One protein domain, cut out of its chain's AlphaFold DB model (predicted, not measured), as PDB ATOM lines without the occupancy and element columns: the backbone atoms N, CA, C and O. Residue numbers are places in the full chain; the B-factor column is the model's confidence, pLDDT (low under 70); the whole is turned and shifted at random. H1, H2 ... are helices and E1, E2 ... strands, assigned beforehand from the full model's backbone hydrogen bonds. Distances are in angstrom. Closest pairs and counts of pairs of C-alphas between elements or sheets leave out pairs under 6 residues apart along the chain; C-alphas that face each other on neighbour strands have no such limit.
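This is residues 8 to 76 of the 77 residues of an uncharacterized protein of Streptomyces acidicola (UniProt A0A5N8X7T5). A strongly twisted, curled sheet of four strands, E3, E6, E5 and E4, makes the body, and a separate two-stranded hairpin, E1 and E2, lies towards one end of the longest axis, with the E5 to E6 turn at the other. The short helix H1 sits beside the sheet, at its level. The 69 printed residues hold six named strands and one named helix, in the order E1 E2 E3 H1 E4 E5 E6; both sheets are antiparallel and the class is mostly strand. The whole is compact, with a radius of gyration of the C-alphas of 11.9 A, yet elongated, spanning 37 by 24 by 22 A.

E1, residues 8 to 11, and E2, residues 17 to 22, form an antiparallel hairpin, with N 10 and O 18 2.7 A apart. E2 and E3, residues 25 to 28, meet only through their link. E3 is the antiparallel neighbour of E6, residues 68 to 76, with N 26 and O 73 2.9 A apart. H1, residues 30 to 35, stands at the sheet's level, at a height of 0.6 A; the closest C-alphas of H1 and E6, Pro 30 and Tyr 70, are 6.3 A apart. Every O i to N i+4 pair in H1 is within hydrogen-bond range. E4, residues 46 to 48, E5, residues 56 to 65, and E6 form a meander, each strand the antiparallel neighbour of the one before; N 57 and O 47 are 2.7 A apart, N 63 and O 70 2.9 A. E5 bends by 71 degrees at residue 60. E1 is apart from E3, H1, E4, E5 and E6.

E1 begins at C-alpha 8 (228.128, 166.271, 253.276). E2 is 12.9 A from first to last C-alpha, E5 23.9 A and E6 25.4 A. E6 ends at C-alpha 76 (216.015, 171.826, 264.408).

The C-alphas farthest apart, of Asp 14 and Gly 67, are 36.7 A apart. The printed part has no cut and no long link. Residues 35 to 39 have pLDDT under 70.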
ATOM      1  N   THR A   8     226.755 166.730 253.464       87.88
ATOM      2  CA  THR A   8     228.128 166.271 253.276       87.88
ATOM      3  C   THR A   8     228.892 166.492 254.568       87.88
ATOM      4  O   THR A   8     229.103 167.630 254.994       87.88
ATOM      5  N   VAL A   9     229.334 165.394 255.170       86.81
ATOM      6  CA  VAL A   9     230.168 165.403 256.372       86.81
ATOM      7  C   VAL A   9     231.571 164.911 256.051       86.81
ATOM      8  O   VAL A   9     231.765 164.004 255.240       86.81
ATOM      9  N   ARG A  10     232.561 165.502 256.710       85.25
ATOM     10  CA  ARG A  10     233.948 165.064 256.697       85.25
ATOM     11  C   ARG A  10     234.299 164.512 258.063       85.25
ATOM     12  O   ARG A  10     234.188 165.211 259.066       85.25
ATOM     13  N   ARG A  11     234.751 163.261 258.090       84.88
ATOM     14  CA  ARG A  11     235.274 162.624 259.297       84.88
ATOM     15  C   ARG A  11     236.794 162.719 259.310       84.88
ATOM     16  O   ARG A  11     237.442 162.406 258.311       84.88
ATOM     17  N   TYR A  12     237.332 163.150 260.436       87.38
ATOM     18  CA  TYR A  12     238.759 163.237 260.707       87.38
ATOM     19  C   TYR A  12     239.236 161.999 261.480       87.38
ATOM     20  O   TYR A  12     238.439 161.277 262.082       87.38
ATOM     21  N   GLU A  13     240.545 161.731 261.444       87.56
ATOM     22  CA  GLU A  13     241.149 160.555 262.096       87.56
ATOM     23  C   GLU A  13     241.040 160.586 263.628       87.56
ATOM     24  O   GLU A  13     241.016 159.538 264.267       87.56
ATOM     25  N   ASP A  14     240.924 161.778 264.215       86.94
ATOM     26  CA  ASP A  14     240.703 161.998 265.650       86.94
ATOM     27  C   ASP A  14     239.248 161.735 266.089       86.94
ATOM     28  O   ASP A  14     238.923 161.860 267.269       86.94
ATOM     29  N   GLY A  15     238.369 161.371 265.149       79.50
ATOM     30  CA  GLY A  15     236.946 161.155 265.387       79.50
ATOM     31  C   GLY A  15     236.092 162.417 265.264       79.50
ATOM     32  O   GLY A  15     234.867 162.307 265.333       79.50
ATOM     33  N   THR A  16     236.692 163.587 265.024       84.12
ATOM     34  CA  THR A  16     235.950 164.821 264.761       84.12
ATOM     35  C   THR A  16     235.143 164.677 263.472       84.12
ATOM     36  O   THR A  16     235.625 164.148 262.467       84.12
ATOM     37  N   VAL A  17     233.899 165.155 263.490       84.19
ATOM     38  CA  VAL A  17     233.033 165.218 262.308       84.19
ATOM     39  C   VAL A  17     232.677 166.671 262.050       84.19
ATOM     40  O   VAL A  17     232.117 167.346 262.913       84.19
ATOM     41  N   GLU A  18     233.008 167.138 260.854       85.62
ATOM     42  CA  GLU A  18     232.677 168.467 260.355       85.62
ATOM     43  C   GLU A  18     231.618 168.358 259.265       85.62
ATOM     44  O   GLU A  18     231.706 167.523 258.367       85.62
ATOM     45  N   VAL A  19     230.627 169.238 259.313       87.62
ATOM     46  CA  VAL A  19     229.625 169.369 258.257       87.62
ATOM     47  C   VAL A  19     230.133 170.396 257.248       87.62
ATOM     48  O   VAL A  19     230.240 171.577 257.568       87.62
ATOM     49  N   ILE A  20     230.440 169.946 256.029       90.06
ATOM     50  CA  ILE A  20     230.850 170.821 254.918       90.06
ATOM     51  C   ILE A  20     229.624 171.535 254.340       90.06
ATOM     52  O   ILE A  20     229.672 172.721 254.024       90.06
ATOM     53  N   HIS A  21     228.528 170.794 254.191       89.25
ATOM     54  CA  HIS A  21     227.252 171.277 253.671       89.25
ATOM     55  C   HIS A  21     226.123 170.483 254.312       89.25
ATOM     56  O   HIS A  21     226.256 169.271 254.484       89.25
ATOM     57  N   ALA A  22     225.012 171.136 254.628       90.12
ATOM     58  CA  ALA A  22     223.793 170.446 255.021       90.12
ATOM     59  C   ALA A  22     222.567 171.295 254.694       90.12
ATOM     60  O   ALA A  22     222.461 172.440 255.140       90.12
ATOM     61  N   ASP A  23     221.645 170.709 253.936       92.00
ATOM     62  CA  ASP A  23     220.345 171.309 253.659       92.00
ATOM     63  C   ASP A  23     219.447 171.308 254.911       92.00
ATOM     64  O   ASP A  23     219.631 170.520 255.844       92.00
ATOM     65  N   ASP A  24     218.450 172.198 254.943       91.44
ATOM     66  CA  ASP A  24     217.482 172.271 256.050       91.44
ATOM     67  C   ASP A  24     216.597 171.010 256.122       91.44
ATOM     68  O   ASP A  24     216.143 170.638 257.201       91.44
ATOM     69  N   VAL A  25     216.393 170.319 254.996       92.88
ATOM     70  CA  VAL A  25     215.721 169.015 254.923       92.88
ATOM     71  C   VAL A  25     216.629 168.049 254.178       92.88
ATOM     72  O   VAL A  25     217.091 168.376 253.088       92.88
ATOM     73  N   ILE A  26     216.869 166.867 254.742       91.88
ATOM     74  CA  ILE A  26     217.766 165.856 254.168       91.88
ATOM     75  C   ILE A  26     217.100 164.483 254.108       91.88
ATOM     76  O   ILE A  26     216.313 164.121 254.985       91.88
ATOM     77  N   ALA A  27     217.447 163.708 253.083       91.69
ATOM     78  CA  ALA A  27     217.123 162.289 252.989       91.69
ATOM     79  C   ALA A  27     218.355 161.467 253.371       91.69
ATOM     80  O   ALA A  27     219.448 161.684 252.847       91.69
ATOM     81  N   VAL A  28     218.181 160.522 254.290       88.00
ATOM     82  CA  VAL A  28     219.259 159.656 254.763       88.00
ATOM     83  C   VAL A  28     218.869 158.207 254.548       88.00
ATOM     84  O   VAL A  28     217.778 157.775 254.923       88.00
ATOM     85  N   ASP A  29     219.783 157.450 253.954       88.81
ATOM     86  CA  ASP A  29     219.639 156.010 253.816       88.81
ATOM     87  C   ASP A  29     219.659 155.343 255.212       88.81
ATOM     88  O   ASP A  29     220.599 155.568 255.988       88.81
ATOM     89  N   PRO A  30     218.652 154.529 255.575       85.81
ATOM     90  CA  PRO A  30     218.623 153.852 256.868       85.81
ATOM     91  C   PRO A  30     219.820 152.908 257.089       85.81
ATOM     92  O   PRO A  30     220.256 152.739 258.231       85.81
ATOM     93  N   GLU A  31     220.410 152.332 256.040       83.75
ATOM     94  CA  GLU A  31     221.640 151.533 256.134       83.75
ATOM     95  C   GLU A  31     222.870 152.410 256.427       83.75
ATOM     96  O   GLU A  31     223.768 152.006 257.177       83.75
ATOM     97  N   ALA A  32     222.897 153.646 255.917       78.06
ATOM     98  CA  ALA A  32     223.945 154.608 256.254       78.06
ATOM     99  C   ALA A  32     223.898 154.992 257.743       78.06
ATOM    100  O   ALA A  32     224.943 155.150 258.365       78.06
ATOM    101  N   LEU A  33     222.714 155.049 258.364       76.38
ATOM    102  CA  LEU A  33     222.593 155.291 259.811       76.38
ATOM    103  C   LEU A  33     223.113 154.125 260.659       76.38
ATOM    104  O   LEU A  33     223.690 154.345 261.725       76.38
ATOM    105  N   LYS A  34     222.954 152.882 260.188       74.44
ATOM    106  CA  LYS A  34     223.498 151.699 260.877       74.44
ATOM    107  C   LYS A  34     225.027 151.723 260.918       74.44
ATOM    108  O   LYS A  34     225.615 151.292 261.910       74.44
ATOM    109  N   THR A  35     225.663 152.238 259.866       68.00
ATOM    110  CA  THR A  35     227.128 152.304 259.726       68.00
ATOM    111  C   THR A  35     227.735 153.591 260.287       68.00
ATOM    112  O   THR A  35     228.816 153.541 260.868       68.00
ATOM    113  N   ALA A  36     227.026 154.722 260.211       63.28
ATOM    114  CA  ALA A  36     227.440 156.013 260.768       63.28
ATOM    115  C   ALA A  36     227.419 156.063 262.309       63.28
ATOM    116  O   ALA A  36     227.802 157.074 262.898       63.28
ATOM    117  N   THR A  37     227.093 154.943 262.963       54.53
ATOM    118  CA  THR A  37     227.163 154.699 264.410       54.53
ATOM    119  C   THR A  37     226.164 155.510 265.249       54.53
ATOM    120  O   THR A  37     225.910 156.689 265.017       54.53
ATOM    121  N   ARG A  38     225.626 154.846 266.286       55.03
ATOM    122  CA  ARG A  38     224.710 155.326 267.351       55.03
ATOM    123  C   ARG A  38     225.053 156.684 267.991       55.03
ATOM    124  O   ARG A  38     224.273 157.191 268.782       55.03
ATOM    125  N   GLU A  39     226.220 157.242 267.707       63.81
ATOM    126  CA  GLU A  39     226.703 158.505 268.267       63.81
ATOM    127  C   GLU A  39     225.975 159.717 267.668       63.81
ATOM    128  O   GLU A  39     225.766 160.716 268.357       63.81
ATOM    129  N   HIS A  40     225.534 159.604 266.412       78.31
ATOM    130  CA  HIS A  40     224.828 160.671 265.704       78.31
ATOM    131  C   HIS A  40     223.313 160.610 265.931       78.31
ATOM    132  O   HIS A  40     222.675 161.652 266.034       78.31
ATOM    133  N   LEU A  41     222.720 159.417 266.051       83.56
ATOM    134  CA  LEU A  41     221.290 159.266 266.338       83.56
ATOM    135  C   LEU A  41     221.060 159.115 267.844       83.56
ATOM    136  O   LEU A  41     221.354 158.077 268.433       83.56
ATOM    137  N   ARG A  42     220.519 160.161 268.458       83.19
ATOM    138  CA  ARG A  42     220.156 160.197 269.875       83.19
ATOM    139  C   ARG A  42     218.963 159.282 270.163       83.19
ATOM    140  O   ARG A  42     218.182 158.952 269.273       83.19
ATOM    141  N   GLU A  43     218.798 158.902 271.429       82.69
ATOM    142  CA  GLU A  43     217.711 158.012 271.872       82.69
ATOM    143  C   GLU A  43     216.309 158.596 271.636       82.69
ATOM    144  O   GLU A  43     215.349 157.846 271.479       82.69
ATOM    145  N   ASP A  44     216.186 159.923 271.560       83.56
ATOM    146  CA  ASP A  44     214.941 160.628 271.238       83.56
ATOM    147  C   ASP A  44     214.644 160.690 269.726       83.56
ATOM    148  O   ASP A  44     213.644 161.281 269.317       83.56
ATOM    149  N   GLY A  45     215.499 160.090 268.890       82.06
ATOM    150  CA  GLY A  45     215.377 160.110 267.432       82.06
ATOM    151  C   GLY A  45     215.946 161.368 266.775       82.06
ATOM    152  O   GLY A  45     215.758 161.569 265.573       82.06
ATOM    153  N   THR A  46     216.650 162.216 267.534       87.94
ATOM    154  CA  THR A  46     217.360 163.371 266.979       87.94
ATOM    155  C   THR A  46     218.660 162.919 266.319       87.94
ATOM    156  O   THR A  46     219.541 162.358 266.971       87.94
ATOM    157  N   LEU A  47     218.807 163.200 265.028       89.50
ATOM    158  CA  LEU A  47     220.051 163.021 264.291       89.50
ATOM    159  C   LEU A  47     220.937 164.260 264.473       89.50
ATOM    160  O   LEU A  47     220.503 165.387 264.270       89.50
ATOM    161  N   VAL A  48     222.186 164.063 264.866       90.38
ATOM    162  CA  VAL A  48     223.193 165.105 265.068       90.38
ATOM    163  C   VAL A  48     224.353 164.799 264.137       90.38
ATOM    164  O   VAL A  48     224.931 163.730 264.255       90.38
ATOM    165  N   LEU A  49     224.673 165.695 263.202       87.50
ATOM    166  CA  LEU A  49     225.659 165.421 262.145       87.50
ATOM    167  C   LEU A  49     227.093 165.848 262.484       87.50
ATOM    168  O   LEU A  49     228.024 165.401 261.821       87.50
ATOM    169  N   ASP A  50     227.282 166.705 263.485       85.44
ATOM    170  CA  ASP A  50     228.583 167.227 263.907       85.44
ATOM    171  C   ASP A  50     228.837 166.994 265.402       85.44
ATOM    172  O   ASP A  50     227.910 166.893 266.211       85.44
ATOM    173  N   THR A  51     230.108 166.977 265.803       80.94
ATOM    174  CA  THR A  51     230.485 166.763 267.210       80.94
ATOM    175  C   THR A  51     230.156 167.950 268.119       80.94
ATOM    176  O   THR A  51     229.965 167.757 269.321       80.94
ATOM    177  N   ALA A  52     230.031 169.166 267.575       83.75
ATOM    178  CA  ALA A  52     229.606 170.348 268.330       83.75
ATOM    179  C   ALA A  52     228.078 170.410 268.535       83.75
ATOM    180  O   ALA A  52     227.582 171.218 269.326       83.75
ATOM    181  N   GLY A  53     227.322 169.538 267.862       81.88
ATOM    182  CA  GLY A  53     225.874 169.454 267.945       81.88
ATOM    183  C   GLY A  53     225.136 170.666 267.378       81.88
ATOM    184  O   GLY A  53     224.067 170.994 267.894       81.88
ATOM    185  N   GLN A  54     225.691 171.343 266.372       85.94
ATOM    186  CA  GLN A  54     225.084 172.496 265.689       85.94
ATOM    187  C   GLN A  54     224.109 172.100 264.565       85.94
ATOM    188  O   GLN A  54     223.244 172.885 264.162       85.94
ATOM    189  N   TYR A  55     224.245 170.888 264.046       89.50
ATOM    190  CA  TYR A  55     223.457 170.329 262.957       89.50
ATOM    191  C   TYR A  55     222.583 169.210 263.513       89.50
ATOM    192  O   TYR A  55     222.910 168.028 263.419       89.50
ATOM    193  N   ARG A  56     221.478 169.619 264.148       93.00
ATOM    194  CA  ARG A  56     220.477 168.730 264.746       93.00
ATOM    195  C   ARG A  56     219.275 168.608 263.836       93.00
ATOM    196  O   ARG A  56     218.831 169.597 263.268       93.00
ATOM    197  N   TYR A  57     218.732 167.412 263.756       93.56
ATOM    198  CA  TYR A  57     217.736 167.025 262.783       93.56
ATOM    199  C   TYR A  57     216.705 166.125 263.446       93.56
ATOM    200  O   TYR A  57     217.054 165.202 264.177       93.56
ATOM    201  N   ARG A  58     215.427 166.373 263.181       93.25
ATOM    202  CA  ARG A  58     214.333 165.530 263.652       93.25
ATOM    203  C   ARG A  58     213.753 164.770 262.478       93.25
ATOM    204  O   ARG A  58     213.498 165.359 261.432       93.25
ATOM    205  N   GLN A  59     213.522 163.475 262.659       91.81
ATOM    206  CA  GLN A  59     212.835 162.689 261.644       91.81
ATOM    207  C   GLN A  59     211.395 163.199 261.483       91.81
ATOM    208  O   GLN A  59     210.650 163.291 262.462       91.81
ATOM    209  N   THR A  60     211.010 163.527 260.253       92.75
ATOM    210  CA  THR A  60     209.673 164.042 259.913       92.75
ATOM    211  C   THR A  60     208.891 163.100 259.005       92.75
ATOM    212  O   THR A  60     207.668 163.210 258.924       92.75
ATOM    213  N   GLY A  61     209.557 162.134 258.366       91.19
ATOM    214  CA  GLY A  61     208.884 161.142 257.539       91.19
ATOM    215  C   GLY A  61     209.833 160.165 256.862       91.19
ATOM    216  O   GLY A  61     210.977 159.979 257.285       91.19
ATOM    217  N   THR A  62     209.329 159.549 255.800       92.00
ATOM    218  CA  THR A  62     210.084 158.698 254.880       92.00
ATOM    219  C   THR A  62     209.799 159.120 253.442       92.00
ATOM    220  O   THR A  62     208.731 159.656 253.136       92.00
ATOM    221  N   ALA A  63     210.772 158.916 252.562       89.31
ATOM    222  CA  ALA A  63     210.647 159.118 251.125       89.31
ATOM    223  C   ALA A  63     211.022 157.823 250.405       89.31
ATOM    224  O   ALA A  63     211.842 157.054 250.900       89.31
ATOM    225  N   THR A  64     210.429 157.576 249.241       89.44
ATOM    226  CA  THR A  64     210.783 156.429 248.400       89.44
ATOM    227  C   THR A  64     211.252 156.938 247.051       89.44
ATOM    228  O   THR A  64     210.488 157.612 246.363       89.44
ATOM    229  N   ASP A  65     212.479 156.598 246.671       83.56
ATOM    230  CA  ASP A  65     213.055 156.949 245.373       83.56
ATOM    231  C   ASP A  65     213.608 155.688 244.701       83.56
ATOM    232  O   ASP A  65     214.301 154.893 245.330       83.56
ATOM    233  N   PHE A  66     213.197 155.431 243.455       81.31
ATOM    234  CA  PHE A  66     213.496 154.195 242.702       81.31
ATOM    235  C   PHE A  66     213.283 152.872 243.477       81.31
ATOM    236  O   PHE A  66     213.965 151.878 243.231       81.31
ATOM    237  N   GLY A  67     212.305 152.832 244.390       85.12
ATOM    238  CA  GLY A  67     212.002 151.652 245.213       85.12
ATOM    239  C   GLY A  67     212.887 151.493 246.454       85.12
ATOM    240  O   GLY A  67     212.751 150.499 247.164       85.12
ATOM    241  N   HIS A  68     213.753 152.466 246.730       86.50
ATOM    242  CA  HIS A  68     214.571 152.536 247.934       86.50
ATOM    243  C   HIS A  68     213.957 153.503 248.947       86.50
ATOM    244  O   HIS A  68     213.516 154.593 248.578       86.50
ATOM    245  N   GLU A  69     213.894 153.100 250.216       91.00
ATOM    246  CA  GLU A  69     213.329 153.919 251.292       91.00
ATOM    247  C   GLU A  69     214.416 154.758 251.970       91.00
ATOM    248  O   GLU A  69     215.461 154.251 252.375       91.00
ATOM    249  N   TYR A  70     214.128 156.042 252.136       90.69
ATOM    250  CA  TYR A  70     214.958 157.011 252.830       90.69
ATOM    251  C   TYR A  70     214.204 157.568 254.031       90.69
ATOM    252  O   TYR A  70     213.000 157.827 253.968       90.69
ATOM    253  N   LEU A  71     214.924 157.818 255.118       91.31
ATOM    254  CA  LEU A  71     214.402 158.561 256.255       91.31
ATOM    255  C   LEU A  71     214.580 160.057 255.991       91.31
ATOM    256  O   LEU A  71     215.678 160.507 255.660       91.31
ATOM    257  N   VAL A  72     213.505 160.828 256.137       92.44
ATOM    258  CA  VAL A  72     213.525 162.279 255.930       92.44
ATOM    259  C   VAL A  72     213.667 162.976 257.270       92.44
ATOM    260  O   VAL A  72     212.909 162.711 258.209       92.44
ATOM    261  N   PHE A  73     214.627 163.892 257.336       92.56
ATOM    262  CA  PHE A  73     214.903 164.685 258.516       92.56
ATOM    263  C   PHE A  73     214.856 166.182 258.219       92.56
ATOM    264  O   PHE A  73     215.309 166.624 257.167       92.56
ATOM    265  N   GLU A  74     214.381 166.960 259.186       93.75
ATOM    266  CA  GLU A  74     214.340 168.422 259.134       93.75
ATOM    267  C   GLU A  74     215.190 169.027 260.253       93.75
ATOM    268  O   GLU A  74     215.171 168.549 261.393       93.75
ATOM    269  N   ARG A  75     215.957 170.069 259.927       91.94
ATOM    270  CA  ARG A  75     216.880 170.725 260.850       91.94
ATOM    271  C   ARG A  75     216.122 171.432 261.972       91.94
ATOM    272  O   ARG A  75     215.248 172.261 261.736       91.94
ATOM    273  N   VAL A  76     216.518 171.156 263.207       90.56
ATOM    274  CA  VAL A  76     216.015 171.826 264.408       90.56
ATOM    275  C   VAL A  76     216.906 173.037 264.688       90.56
ATOM    276  O   VAL A  76     218.118 172.882 264.851       90.56
TER     277      VAL A  76